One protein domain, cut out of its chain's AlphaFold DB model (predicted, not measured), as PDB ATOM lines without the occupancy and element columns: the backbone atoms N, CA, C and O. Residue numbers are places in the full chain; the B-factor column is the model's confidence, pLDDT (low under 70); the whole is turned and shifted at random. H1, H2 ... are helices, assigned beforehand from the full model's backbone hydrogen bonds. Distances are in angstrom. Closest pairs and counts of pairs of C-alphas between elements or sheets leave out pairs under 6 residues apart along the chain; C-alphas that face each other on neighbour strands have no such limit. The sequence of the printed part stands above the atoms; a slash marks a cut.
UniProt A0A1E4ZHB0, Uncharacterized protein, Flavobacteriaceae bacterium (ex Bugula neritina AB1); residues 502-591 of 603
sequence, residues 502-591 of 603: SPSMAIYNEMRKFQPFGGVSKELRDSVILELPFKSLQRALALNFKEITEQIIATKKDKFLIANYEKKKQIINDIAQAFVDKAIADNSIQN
ATOM      1  N   SER A 502     241.995 146.954 171.460       61.81
ATOM      2  CA  SER A 502     242.644 146.313 172.623       61.81
ATOM      3  C   SER A 502     242.802 147.193 173.891       61.81
ATOM      4  O   SER A 502     242.509 146.711 174.989       61.81
ATOM      5  N   PRO A 503     243.219 148.473 173.820       58.19
ATOM      6  CA  PRO A 503     243.527 149.225 175.040       58.19
ATOM      7  C   PRO A 503     242.304 149.846 175.732       58.19
ATOM      8  O   PRO A 503     242.233 149.873 176.961       58.19
ATOM      9  N   SER A 504     241.342 150.362 174.960       61.88
ATOM     10  CA  SER A 504     240.089 150.914 175.497       61.88
ATOM     11  C   SER A 504     239.255 149.797 176.137       61.88
ATOM     12  O   SER A 504     238.645 149.996 177.187       61.88
ATOM     13  N   MET A 505     239.329 148.590 175.560       63.88
ATOM     14  CA  MET A 505     238.730 147.358 176.076       63.88
ATOM     15  C   MET A 505     239.268 146.944 177.441       63.88
ATOM     16  O   MET A 505     238.490 146.622 178.339       63.88
ATOM     17  N   ALA A 506     240.590 146.966 177.626       63.69
ATOM     18  CA  ALA A 506     241.191 146.609 178.905       63.69
ATOM     19  C   ALA A 506     240.735 147.565 180.023       63.69
ATOM     20  O   ALA A 506     240.444 147.124 181.133       63.69
ATOM     21  N   ILE A 507     240.585 148.859 179.716       67.88
ATOM     22  CA  ILE A 507     240.056 149.841 180.673       67.88
ATOM     23  C   ILE A 507     238.574 149.594 180.939       67.88
ATOM     24  O   ILE A 507     238.172 149.604 182.094       67.88
ATOM     25  N   TYR A 508     237.771 149.329 179.909       70.62
ATOM     26  CA  TYR A 508     236.338 149.087 180.073       70.62
ATOM     27  C   TYR A 508     236.045 147.835 180.918       70.62
ATOM     28  O   TYR A 508     235.213 147.880 181.826       70.62
ATOM     29  N   ASN A 509     236.781 146.742 180.688       68.38
ATOM     30  CA  ASN A 509     236.690 145.515 181.488       68.38
ATOM     31  C   ASN A 509     237.125 145.738 182.942       68.38
ATOM     32  O   ASN A 509     236.489 145.241 183.870       68.38
ATOM     33  N   GLU A 510     238.194 146.506 183.161       73.06
ATOM     34  CA  GLU A 510     238.633 146.854 184.512       73.06
ATOM     35  C   GLU A 510     237.635 147.785 185.211       73.06
ATOM     36  O   GLU A 510     237.352 147.583 186.389       73.06
ATOM     37  N   MET A 511     237.048 148.749 184.496       78.31
ATOM     38  CA  MET A 511     236.062 149.686 185.039       78.31
ATOM     39  C   MET A 511     234.787 148.982 185.494       78.31
ATOM     40  O   MET A 511     234.267 149.323 186.555       78.31
ATOM     41  N   ARG A 512     234.310 147.963 184.767       74.75
ATOM     42  CA  ARG A 512     233.126 147.173 185.160       74.75
ATOM     43  C   ARG A 512     233.228 146.573 186.564       74.75
ATOM     44  O   ARG A 512     232.230 146.544 187.276       74.75
ATOM     45  N   LYS A 513     234.433 146.206 187.026       77.62
ATOM     46  CA  LYS A 513     234.674 145.724 188.406       77.62
ATOM     47  C   LYS A 513     234.358 146.770 189.480       77.62
ATOM     48  O   LYS A 513     234.179 146.422 190.643       77.62
ATOM     49  N   PHE A 514     234.325 148.045 189.099       79.00
ATOM     50  CA  PHE A 514     234.025 149.178 189.968       79.00
ATOM     51  C   PHE A 514     232.629 149.756 189.714       79.00
ATOM     52  O   PHE A 514     232.280 150.753 190.342       79.00
ATOM     53  N   GLN A 515     231.826 149.168 188.815       79.81
ATOM     54  CA  GLN A 515     230.482 149.658 188.526       79.81
ATOM     55  C   GLN A 515     229.548 149.398 189.717       79.81
ATOM     56  O   GLN A 515     229.265 148.240 190.033       79.81
ATOM     57  N   PRO A 516     229.007 150.446 190.364       76.00
ATOM     58  CA  PRO A 516     228.036 150.251 191.429       76.00
ATOM     59  C   PRO A 516     226.745 149.661 190.853       76.00
ATOM     60  O   PRO A 516     226.246 150.136 189.827       76.00
ATOM     61  N   PHE A 517     226.194 148.648 191.526       75.75
ATOM     62  CA  PHE A 517     224.912 148.015 191.174       75.75
ATOM     63  C   PHE A 517     224.883 147.369 189.771       75.75
ATOM     64  O   PHE A 517     223.841 147.341 189.111       75.75
ATOM     65  N   GLY A 518     226.026 146.852 189.302       65.94
ATOM     66  CA  GLY A 518     226.097 146.037 188.083       65.94
ATOM     67  C   GLY A 518     225.165 144.821 188.165       65.94
ATOM     68  O   GLY A 518     225.153 144.113 189.169       65.94
ATOM     69  N   GLY A 519     224.341 144.612 187.134       64.88
ATOM     70  CA  GLY A 519     223.399 143.487 187.040       64.88
ATOM     71  C   GLY A 519     222.061 143.637 187.787       64.88
ATOM     72  O   GLY A 519     221.238 142.729 187.712       64.88
ATOM     73  N   VAL A 520     221.803 144.766 188.459       73.69
ATOM     74  CA  VAL A 520     220.505 145.073 189.098       73.69
ATOM     75  C   VAL A 520     219.514 145.663 188.075       73.69
ATOM     76  O   VAL A 520     219.938 146.310 187.113       73.69
ATOM     77  N   SER A 521     218.199 145.450 188.253       70.88
ATOM     78  CA  SER A 521     217.177 146.056 187.381       70.88
ATOM     79  C   SER A 521     217.245 147.584 187.416       70.88
ATOM     80  O   SER A 521     217.686 148.183 188.400       70.88
ATOM     81  N   LYS A 522     216.809 148.229 186.328       72.06
ATOM     82  CA  LYS A 522     216.886 149.686 186.203       72.06
ATOM     83  C   LYS A 522     216.060 150.382 187.289       72.06
ATOM     84  O   LYS A 522     216.566 151.315 187.899       72.06
ATOM     85  N   GLU A 523     214.854 149.893 187.587       72.25
ATOM     86  CA  GLU A 523     213.997 150.521 188.601       72.25
ATOM     87  C   GLU A 523     214.612 150.434 190.004       72.25
ATOM     88  O   GLU A 523     214.639 151.425 190.734       72.25
ATOM     89  N   LEU A 524     215.158 149.270 190.373       71.75
ATOM     90  CA  LEU A 524     215.770 149.085 191.687       71.75
ATOM     91  C   LEU A 524     217.068 149.895 191.800       71.75
ATOM     92  O   LEU A 524     217.306 150.540 192.818       71.75
ATOM     93  N   ARG A 525     217.872 149.941 190.735       75.94
ATOM     94  CA  ARG A 525     219.078 150.773 190.679       75.94
ATOM     95  C   ARG A 525     218.751 152.258 190.840       75.94
ATOM     96  O   ARG A 525     219.409 152.927 191.631       75.94
ATOM     97  N   ASP A 526     217.742 152.758 190.132       77.06
ATOM     98  CA  ASP A 526     217.341 154.164 190.206       77.06
ATOM     99  C   ASP A 526     216.800 154.509 191.607       77.06
ATOM    100  O   ASP A 526     217.156 155.553 192.154       77.06
ATOM    101  N   SER A 527     216.047 153.602 192.246       77.06
ATOM    102  CA  SER A 527     215.574 153.790 193.628       77.06
ATOM    103  C   SER A 527     216.718 153.879 194.648       77.06
ATOM    104  O   SER A 527     216.793 154.842 195.410       77.06
ATOM    105  N   VAL A 528     217.683 152.953 194.595       78.25
ATOM    106  CA  VAL A 528     218.831 152.926 195.516       78.25
ATOM    107  C   VAL A 528     219.730 154.150 195.318       78.25
ATOM    108  O   VAL A 528     220.230 154.724 196.281       78.25
ATOM    109  N   ILE A 529     219.934 154.591 194.073       81.00
ATOM    110  CA  ILE A 529     220.753 155.774 193.773       81.00
ATOM    111  C   ILE A 529     220.117 157.056 194.329       81.00
ATOM    112  O   ILE A 529     220.847 157.938 194.791       81.00
ATOM    113  N   LEU A 530     218.787 157.169 194.293       78.88
ATOM    114  CA  LEU A 530     218.060 158.328 194.820       78.88
ATOM    115  C   LEU A 530     218.103 158.403 196.352       78.88
ATOM    116  O   LEU A 530     218.167 159.507 196.893       78.88
ATOM    117  N   GLU A 531     218.133 157.258 197.037       80.75
ATOM    118  CA  GLU A 531     218.246 157.174 198.501       80.75
ATOM    119  C   GLU A 531     219.654 157.502 199.027       80.75
ATOM    120  O   GLU A 531     219.819 157.903 200.183       80.75
ATOM    121  N   LEU A 532     220.693 157.368 198.196       82.94
ATOM    122  CA  LEU A 532     222.063 157.675 198.606       82.94
ATOM    123  C   LEU A 532     222.280 159.192 198.789       82.94
ATOM    124  O   LEU A 532     221.842 159.983 197.953       82.94
ATOM    125  N   PRO A 533     223.043 159.643 199.803       80.69
ATOM    126  CA  PRO A 533     223.355 161.063 199.983       80.69
ATOM    127  C   PRO A 533     224.074 161.675 198.771       80.69
ATOM    128  O   PRO A 533     224.904 161.019 198.147       80.69
ATOM    129  N   PHE A 534     223.855 162.965 198.488       73.44
ATOM    130  CA  PHE A 534     224.565 163.685 197.410       73.44
ATOM    131  C   PHE A 534     226.090 163.712 197.592       73.44
ATOM    132  O   PHE A 534     226.831 163.766 196.617       73.44
ATOM    133  N   LYS A 535     226.562 163.612 198.841       77.00
ATOM    134  CA  LYS A 535     227.988 163.498 199.184       77.00
ATOM    135  C   LYS A 535     228.555 162.085 198.974       77.00
ATOM    136  O   LYS A 535     229.736 161.860 199.210       77.00
ATOM    137  N   SER A 536     227.719 161.113 198.603       80.38
ATOM    138  CA  SER A 536     228.141 159.728 198.417       80.38
ATOM    139  C   SER A 536     228.927 159.575 197.122       80.38
ATOM    140  O   SER A 536     228.408 159.767 196.021       80.38
ATOM    141  N   LEU A 537     230.168 159.121 197.259       78.69
ATOM    142  CA  LEU A 537     231.024 158.796 196.127       78.69
ATOM    143  C   LEU A 537     230.442 157.654 195.275       78.69
ATOM    144  O   LEU A 537     230.584 157.662 194.057       78.69
ATOM    145  N   GLN A 538     229.703 156.719 195.885       79.75
ATOM    146  CA  GLN A 538     229.001 155.659 195.153       79.75
ATOM    147  C   GLN A 538     227.882 156.213 194.264       79.75
ATOM    148  O   GLN A 538     227.696 155.724 193.152       79.75
ATOM    149  N   ARG A 539     227.172 157.256 194.716       80.00
ATOM    150  CA  ARG A 539     226.134 157.934 193.924       80.00
ATOM    151  C   ARG A 539     226.745 158.665 192.730       80.00
ATOM    152  O   ARG A 539     226.276 158.489 191.608       80.00
ATOM    153  N   ALA A 540     227.820 159.424 192.952       79.94
ATOM    154  CA  ALA A 540     228.532 160.124 191.882       79.94
ATOM    155  C   ALA A 540     229.135 159.158 190.852       79.94
ATOM    156  O   ALA A 540     229.017 159.390 189.649       79.94
ATOM    157  N   LEU A 541     229.713 158.046 191.317       82.69
ATOM    158  CA  LEU A 541     230.257 156.999 190.459       82.69
ATOM    159  C   LEU A 541     229.162 156.280 189.660       82.69
ATOM    160  O   LEU A 541     229.371 155.985 188.490       82.69
ATOM    161  N   ALA A 542     227.994 156.012 190.254       80.50
ATOM    162  CA  ALA A 542     226.897 155.315 189.581       80.50
ATOM    163  C   ALA A 542     226.223 156.156 188.484       80.50
ATOM    164  O   ALA A 542     225.831 155.592 187.458       80.50
ATOM    165  N   LEU A 543     226.092 157.471 188.704       81.75
ATOM    166  CA  LEU A 543     225.475 158.422 187.769       81.75
ATOM    167  C   LEU A 543     226.416 158.810 186.623       81.75
ATOM    168  O   LEU A 543     225.994 158.841 185.472       81.75
ATOM    169  N   ASN A 544     227.699 159.041 186.921       82.75
ATOM    170  CA  ASN A 544     228.677 159.554 185.950       82.75
ATOM    171  C   ASN A 544     229.647 158.471 185.453       82.75
ATOM    172  O   ASN A 544     230.711 158.770 184.916       82.75
ATOM    173  N   PHE A 545     229.294 157.194 185.624       81.44
ATOM    174  CA  PHE A 545     230.176 156.057 185.342       81.44
ATOM    175  C   PHE A 545     230.786 156.090 183.929       81.44
ATOM    176  O   PHE A 545     231.967 155.787 183.743       81.44
ATOM    177  N   LYS A 546     229.983 156.485 182.932       80.25
ATOM    178  CA  LYS A 546     230.413 156.604 181.534       80.25
ATOM    179  C   LYS A 546     231.442 157.725 181.349       80.25
ATOM    180  O   LYS A 546     232.506 157.472 180.794       80.25
ATOM    181  N   GLU A 547     231.162 158.917 181.869       81.25
ATOM    182  CA  GLU A 547     232.042 160.090 181.753       81.25
ATOM    183  C   GLU A 547     233.376 159.876 182.483       81.25
ATOM    184  O   GLU A 547     234.439 160.188 181.949       81.25
ATOM    185  N   ILE A 548     233.341 159.246 183.662       82.62
ATOM    186  CA  ILE A 548     234.545 158.866 184.418       82.62
ATOM    187  C   ILE A 548     235.403 157.887 183.603       82.62
ATOM    188  O   ILE A 548     236.623 158.042 183.517       82.62
ATOM    189  N   THR A 549     234.772 156.893 182.973       80.69
ATOM    190  CA  THR A 549     235.464 155.907 182.127       80.69
ATOM    191  C   THR A 549     236.126 156.579 180.920       80.69
ATOM    192  O   THR A 549     237.303 156.338 180.650       80.69
ATOM    193  N   GLU A 550     235.409 157.464 180.226       81.38
ATOM    194  CA  GLU A 550     235.934 158.219 179.080       81.38
ATOM    195  C   GLU A 550     237.104 159.129 179.482       81.38
ATOM    196  O   GLU A 550     238.124 159.180 178.790       81.38
ATOM    197  N   GLN A 551     237.025 159.773 180.649       80.19
ATOM    198  CA  GLN A 551     238.103 160.614 181.164       80.19
ATOM    199  C   GLN A 551     239.370 159.809 181.491       80.19
ATOM    200  O   GLN A 551     240.481 160.270 181.209       80.19
ATOM    201  N   ILE A 552     239.236 158.592 182.033       81.31
ATOM    202  CA  ILE A 552     240.372 157.689 182.287       81.31
ATOM    203  C   ILE A 552     241.027 157.260 180.970       81.31
ATOM    204  O   ILE A 552     242.255 157.313 180.861       81.31
ATOM    205  N   ILE A 553     240.224 156.898 179.962       78.19
ATOM    206  CA  ILE A 553     240.713 156.521 178.627       78.19
ATOM    207  C   ILE A 553     241.469 157.686 177.975       78.19
ATOM    208  O   ILE A 553     242.529 157.470 177.389       78.19
ATOM    209  N   ALA A 554     240.968 158.916 178.102       77.12
ATOM    210  CA  ALA A 554     241.576 160.091 177.481       77.12
ATOM    211  C   ALA A 554     242.859 160.572 178.183       77.12
ATOM    212  O   ALA A 554     243.766 161.070 177.521       77.12
ATOM    213  N   THR A 555     242.951 160.452 179.515       75.19
ATOM    214  CA  THR A 555     243.990 161.164 180.294       75.19
ATOM    215  C   THR A 555     244.956 160.273 181.074       75.19
ATOM    216  O   THR A 555     246.067 160.707 181.386       75.19
ATOM    217  N   LYS A 556     244.572 159.037 181.421       73.81
ATOM    218  CA  LYS A 556     245.336 158.175 182.346       73.81
ATOM    219  C   LYS A 556     245.479 156.722 181.869       73.81
ATOM    220  O   LYS A 556     245.834 155.857 182.668       73.81
ATOM    221  N   LYS A 557     245.268 156.471 180.574       72.19
ATOM    222  CA  LYS A 557     245.215 155.148 179.930       72.19
ATOM    223  C   LYS A 557     246.323 154.178 180.359       72.19
ATOM    224  O   LYS A 557     246.037 153.154 180.975       72.19
ATOM    225  N   ASP A 558     247.582 154.531 180.112       70.19
ATOM    226  CA  ASP A 558     248.717 153.628 180.359       70.19
ATOM    227  C   ASP A 558     248.968 153.409 181.858       70.19
ATOM    228  O   ASP A 558     249.252 152.301 182.310       70.19
ATOM    229  N   LYS A 559     248.788 154.464 182.664       74.06
ATOM    230  CA  LYS A 559     248.962 154.400 184.124       74.06
ATOM    231  C   LYS A 559     247.880 153.561 184.797       74.06
ATOM    232  O   LYS A 559     248.163 152.911 185.800       74.06
ATOM    233  N   PHE A 560     246.659 153.575 184.268       77.69
ATOM    234  CA  PHE A 560     245.543 152.815 184.818       77.69
ATOM    235  C   PHE A 560     245.701 151.314 184.561       77.69
ATOM    236  O   PHE A 560     245.486 150.523 185.472       77.69
ATOM    237  N   LEU A 561     246.139 150.905 183.367       69.06
ATOM    238  CA  LEU A 561     246.268 149.485 183.014       69.06
ATOM    239  C   LEU A 561     247.375 148.757 183.789       69.06
ATOM    240  O   LEU A 561     247.191 147.601 184.166       69.06
ATOM    241  N   ILE A 562     248.480 149.447 184.081       73.62
ATOM    242  CA  ILE A 562     249.643 148.891 184.797       73.62
ATOM    243  C   ILE A 562     249.443 148.930 186.330       73.62
ATOM    244  O   ILE A 562     250.145 148.258 187.085       73.62
ATOM    245  N   ALA A 563     248.480 149.715 186.823       74.00
ATOM    246  CA  ALA A 563     248.224 149.867 188.250       74.00
ATOM    247  C   ALA A 563     247.585 148.615 188.887       74.00
ATOM    248  O   ALA A 563     246.778 147.908 188.280       74.00
ATOM    249  N   ASN A 564     247.907 148.369 190.161       79.69
ATOM    250  CA  ASN A 564     247.213 147.363 190.964       79.69
ATOM    251  C   ASN A 564     245.792 147.836 191.343       79.69
ATOM    252  O   ASN A 564     245.453 149.011 191.188       79.69
ATOM    253  N   TYR A 565     244.963 146.917 191.846       78.75
ATOM    254  CA  TYR A 565     243.547 147.175 192.146       78.75
ATOM    255  C   TYR A 565     243.322 148.407 193.044       78.75
ATOM    256  O   TYR A 565     242.499 149.260 192.721       78.75
ATOM    257  N   GLU A 566     244.105 148.558 194.116       77.94
ATOM    258  CA  GLU A 566     243.982 149.690 195.045       77.94
ATOM    259  C   GLU A 566     244.315 151.038 194.393       77.94
ATOM    260  O   GLU A 566     243.595 152.019 194.577       77.94
ATOM    261  N   LYS A 567     245.360 151.096 193.559       80.56
ATOM    262  CA  LYS A 567     245.703 152.319 192.817       80.56
ATOM    263  C   LYS A 567     244.660 152.650 191.749       80.56
ATOM    264  O   LYS A 567     244.350 153.822 191.551       80.56
ATOM    265  N   LYS A 568     244.086 151.641 191.085       80.56
ATOM    266  CA  LYS A 568     242.963 151.828 190.146       80.56
ATOM    267  C   LYS A 568     241.748 152.420 190.859       80.56
ATOM    268  O   LYS A 568     241.184 153.402 190.383       80.56
ATOM    269  N   LYS A 569     241.406 151.887 192.035       84.25
ATOM    270  CA  LYS A 569     240.320 152.387 192.885       84.25
ATOM    271  C   LYS A 569     240.537 153.842 193.306       84.25
ATOM    272  O   LYS A 569     239.602 154.629 193.243       84.25
ATOM    273  N   GLN A 570     241.763 154.215 193.679       83.50
ATOM    274  CA  GLN A 570     242.113 155.606 193.993       83.50
ATOM    275  C   GLN A 570     241.911 156.531 192.788       83.50
ATOM    276  O   GLN A 570     241.214 157.528 192.912       83.50
ATOM    277  N   ILE A 571     242.414 156.159 191.605       82.62
ATOM    278  CA  ILE A 571     242.239 156.956 190.379       82.62
ATOM    279  C   ILE A 571     240.754 157.195 190.067       82.62
ATOM    280  O   ILE A 571     240.384 158.301 189.680       82.62
ATOM    281  N   ILE A 572     239.916 156.169 190.230       84.06
ATOM    282  CA  ILE A 572     238.468 156.263 190.001       84.06
ATOM    283  C   ILE A 572     237.817 157.172 191.043       84.06
ATOM    284  O   ILE A 572     237.034 158.047 190.680       84.06
ATOM    285  N   ASN A 573     238.153 156.989 192.320       85.25
ATOM    286  CA  ASN A 573     237.600 157.785 193.410       85.25
ATOM    287  C   ASN A 573     237.991 159.263 193.295       85.25
ATOM    288  O   ASN A 573     237.137 160.114 193.508       85.25
ATOM    289  N   ASP A 574     239.227 159.575 192.900       84.50
ATOM    290  CA  ASP A 574     239.692 160.953 192.707       84.50
ATOM    291  C   ASP A 574     238.877 161.673 191.624       84.50
ATOM    292  O   ASP A 574     238.506 162.837 191.773       84.50
ATOM    293  N   ILE A 575     238.570 160.974 190.526       83.69
ATOM    294  CA  ILE A 575     237.752 161.527 189.443       83.69
ATOM    295  C   ILE A 575     236.292 161.644 189.895       83.69
ATOM    296  O   ILE A 575     235.670 162.682 189.688       83.69
ATOM    297  N   ALA A 576     235.751 160.616 190.556       83.62
ATOM    298  CA  ALA A 576     234.392 160.640 191.093       83.62
ATOM    299  C   ALA A 576     234.196 161.757 192.136       83.62
ATOM    300  O   ALA A 576     233.121 162.351 192.190       83.62
ATOM    301  N   GLN A 577     235.229 162.088 192.917       84.50
ATOM    302  CA  GLN A 577     235.190 163.164 193.906       84.50
ATOM    303  C   GLN A 577     234.976 164.534 193.252       84.50
ATOM    304  O   GLN A 577     234.182 165.317 193.757       84.50
ATOM    305  N   ALA A 578     235.565 164.792 192.079       83.12
ATOM    306  CA  ALA A 578     235.312 166.033 191.343       83.12
ATOM    307  C   ALA A 578     233.825 166.195 190.960       83.12
ATOM    308  O   ALA A 578     233.289 167.305 190.970       83.12
ATOM    309  N   PHE A 579     233.132 165.087 190.673       82.00
ATOM    310  CA  PHE A 579     231.686 165.091 190.432       82.00
ATOM    311  C   PHE A 579     230.872 165.256 191.723       82.00
ATOM    312  O   PHE A 579     229.832 165.911 191.694       82.00
ATOM    313  N   VAL A 580     231.337 164.704 192.850       81.69
ATOM    314  CA  VAL A 580     230.736 164.949 194.174       81.69
ATOM    315  C   VAL A 580     230.827 166.433 194.528       81.69
ATOM    316  O   VAL A 580     229.823 167.033 194.905       81.69
ATOM    317  N   ASP A 581     231.998 167.041 194.359       82.94
ATOM    318  CA  ASP A 581     232.238 168.446 194.697       82.94
ATOM    319  C   ASP A 581     231.374 169.378 193.837       82.94
ATOM    320  O   ASP A 581     230.762 170.314 194.355       82.94
ATOM    321  N   LYS A 582     231.227 169.063 192.542       80.31
ATOM    322  CA  LYS A 582     230.309 169.765 191.637       80.31
ATOM    323  C   LYS A 582     228.846 169.618 192.071       80.31
ATOM    324  O   LYS A 582     228.137 170.612 192.171       80.31
ATOM    325  N   ALA A 583     228.405 168.404 192.407       76.31
ATOM    326  CA  ALA A 583     227.036 168.162 192.866       76.31
ATOM    327  C   ALA A 583     226.723 168.848 194.211       76.31
ATOM    328  O   ALA A 583     225.583 169.249 194.449       76.31
ATOM    329  N   ILE A 584     227.712 168.990 195.099       77.44
ATOM    330  CA  ILE A 584     227.580 169.750 196.349       77.44
ATOM    331  C   ILE A 584     227.477 171.249 196.051       77.44
ATOM    332  O   ILE A 584     226.611 171.909 196.624       77.44
ATOM    333  N   ALA A 585     228.311 171.776 195.150       74.00
ATOM    334  CA  ALA A 585     228.265 173.177 194.740       74.00
ATOM    335  C   ALA A 585     226.909 173.533 194.103       74.00
ATOM    336  O   ALA A 585     226.256 174.475 194.551       74.00
ATOM    337  N   ASP A 586     226.423 172.721 193.163       69.88
ATOM    338  CA  ASP A 586     225.154 172.952 192.461       69.88
ATOM    339  C   ASP A 586     223.937 172.900 193.416       69.88
ATOM    340  O   ASP A 586     223.033 173.732 193.325       69.88
ATOM    341  N   ASN A 587     223.938 171.993 194.405       64.38
ATOM    342  CA  ASN A 587     222.886 171.927 195.435       64.38
ATOM    343  C   ASN A 587     223.011 173.016 196.516       64.38
ATOM    344  O   ASN A 587     222.021 173.378 197.151       64.38
ATOM    345  N   SER A 588     224.214 173.545 196.759       57.41
ATOM    346  CA  SER A 588     224.402 174.669 197.682       57.41
ATOM    347  C   SER A 588     223.855 175.981 197.113       57.41
ATOM    348  O   SER A 588     223.357 176.802 197.872       57.41
ATOM    349  N   ILE A 589     223.854 176.140 195.783       50.59
ATOM    350  CA  ILE A 589     223.311 177.317 195.086       50.59
ATOM    351  C   ILE A 589     221.772 177.319 195.103       50.59
ATOM    352  O   ILE A 589     221.171 178.372 195.304       50.59
ATOM    353  N   GLN A 590     221.117 176.156 194.980       47.59
ATOM    354  CA  GLN A 590     219.650 176.059 195.089       47.59
ATOM    355  C   GLN A 590     219.112 176.408 196.487       47.59
ATOM    356  O   GLN A 590     217.983 176.870 196.597       47.59
ATOM    357  N   ASN A 591     219.917 176.253 197.542       44.50
ATOM    358  CA  ASN A 591     219.538 176.637 198.908       44.50
ATOM    359  C   ASN A 591     219.800 178.122 199.236       44.50
ATOM    360  O   ASN A 591     219.538 178.540 200.361       44.50
TER     361      ASN A 591
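AT A GLANCE: This is residues 502 to 591 of the 603 residues of an uncharacterized protein of Flavobacteriaceae bacterium (ex Bugula neritina AB1) (UniProt A0A1E4ZHB0). One long helix, H6, runs along one side of the domain for most of its longest axis, and shorter helices cover its first and middle parts at crossing angles. H3 packs across the middle of H6, H4 crosses beside it, and H1 and H5 pack together toward the end where H6 begins, while H2 is set off on the far side of H3, and residues 519 to 524, of which 522 to 524 belong to H2, stick out. The printed part has 90 residues with six named helices, H1 to H6 in order along the chain, and no named strand; the class is all helix. The whole is compact, with a radius of gyration of the C-alphas of 13.9 A, and spans 44 by 30 by 20 A.

IN THESE COORDINATES: H1, residues 502 to 512, begins at C-alpha 502 at (242.644, 146.313, 172.623) and is 15.8 A long. H2, residues 522 to 531, is 14.5 A long. H3 holds residues 537 to 543, and its C-alpha 540 is at (228.532, 160.124, 191.882). H4, residues 545 to 555, is 15.6 A long, and H5 holds residues 557 to 562. H6, residues 565 to 590, is 37.6 A long and ends with C-alpha 590 at (219.650, 176.059, 195.089).

HOW THE PARTS SIT: H1 touches H4, the closest C-alphas being those of Ser 504 and Ile 553 at 6.5 A; the two run opposite ways at a steep tilt of 38 degrees, only just past shallow. H1 also touches H5, closest at the C-alphas of Ile 507 and Leu 561, 6.6 A apart, and is only just about perpendicular to it at 70.1 degrees. H2 and H3 are close but not clearly touching, with the C-alphas of Ile 529 and Arg 539 closest at 5.8 A. H3 touches H6 at residues 573 to 580 of H6 alone, about perpendicular at 80 degrees; the closest C-alphas, of Leu 541 and Ala 576, are 5.5 A apart. H4 and H6 only just touch, with 3 pairs of C-alphas within 8 A; the closest are those of Ile 548 and Ile 575 at 6.5 A. H5 and H6 are close but not clearly touching, closest at the C-alphas of Phe 560 and Lys 568, 6.0 A apart. H2 is apart from H1, H4, H5 and H6. Every O i to N i+4 pair is within hydrogen-bond range in H1, H2, H3, H4 and H5, and 19 of 22 are in H6.

THE WHOLE: The C-alphas farthest apart are those of Ser 502 and Asn 591, 46.3 A. The printed part has no cut and no long link; residues 519 to 524, of which 522 to 524 belong to H2, stand free. The mean pLDDT of the printed part is 75.6, and it is under 70 at residues 502 to 507, 509, 518 to 519, 561 and 586 to 591.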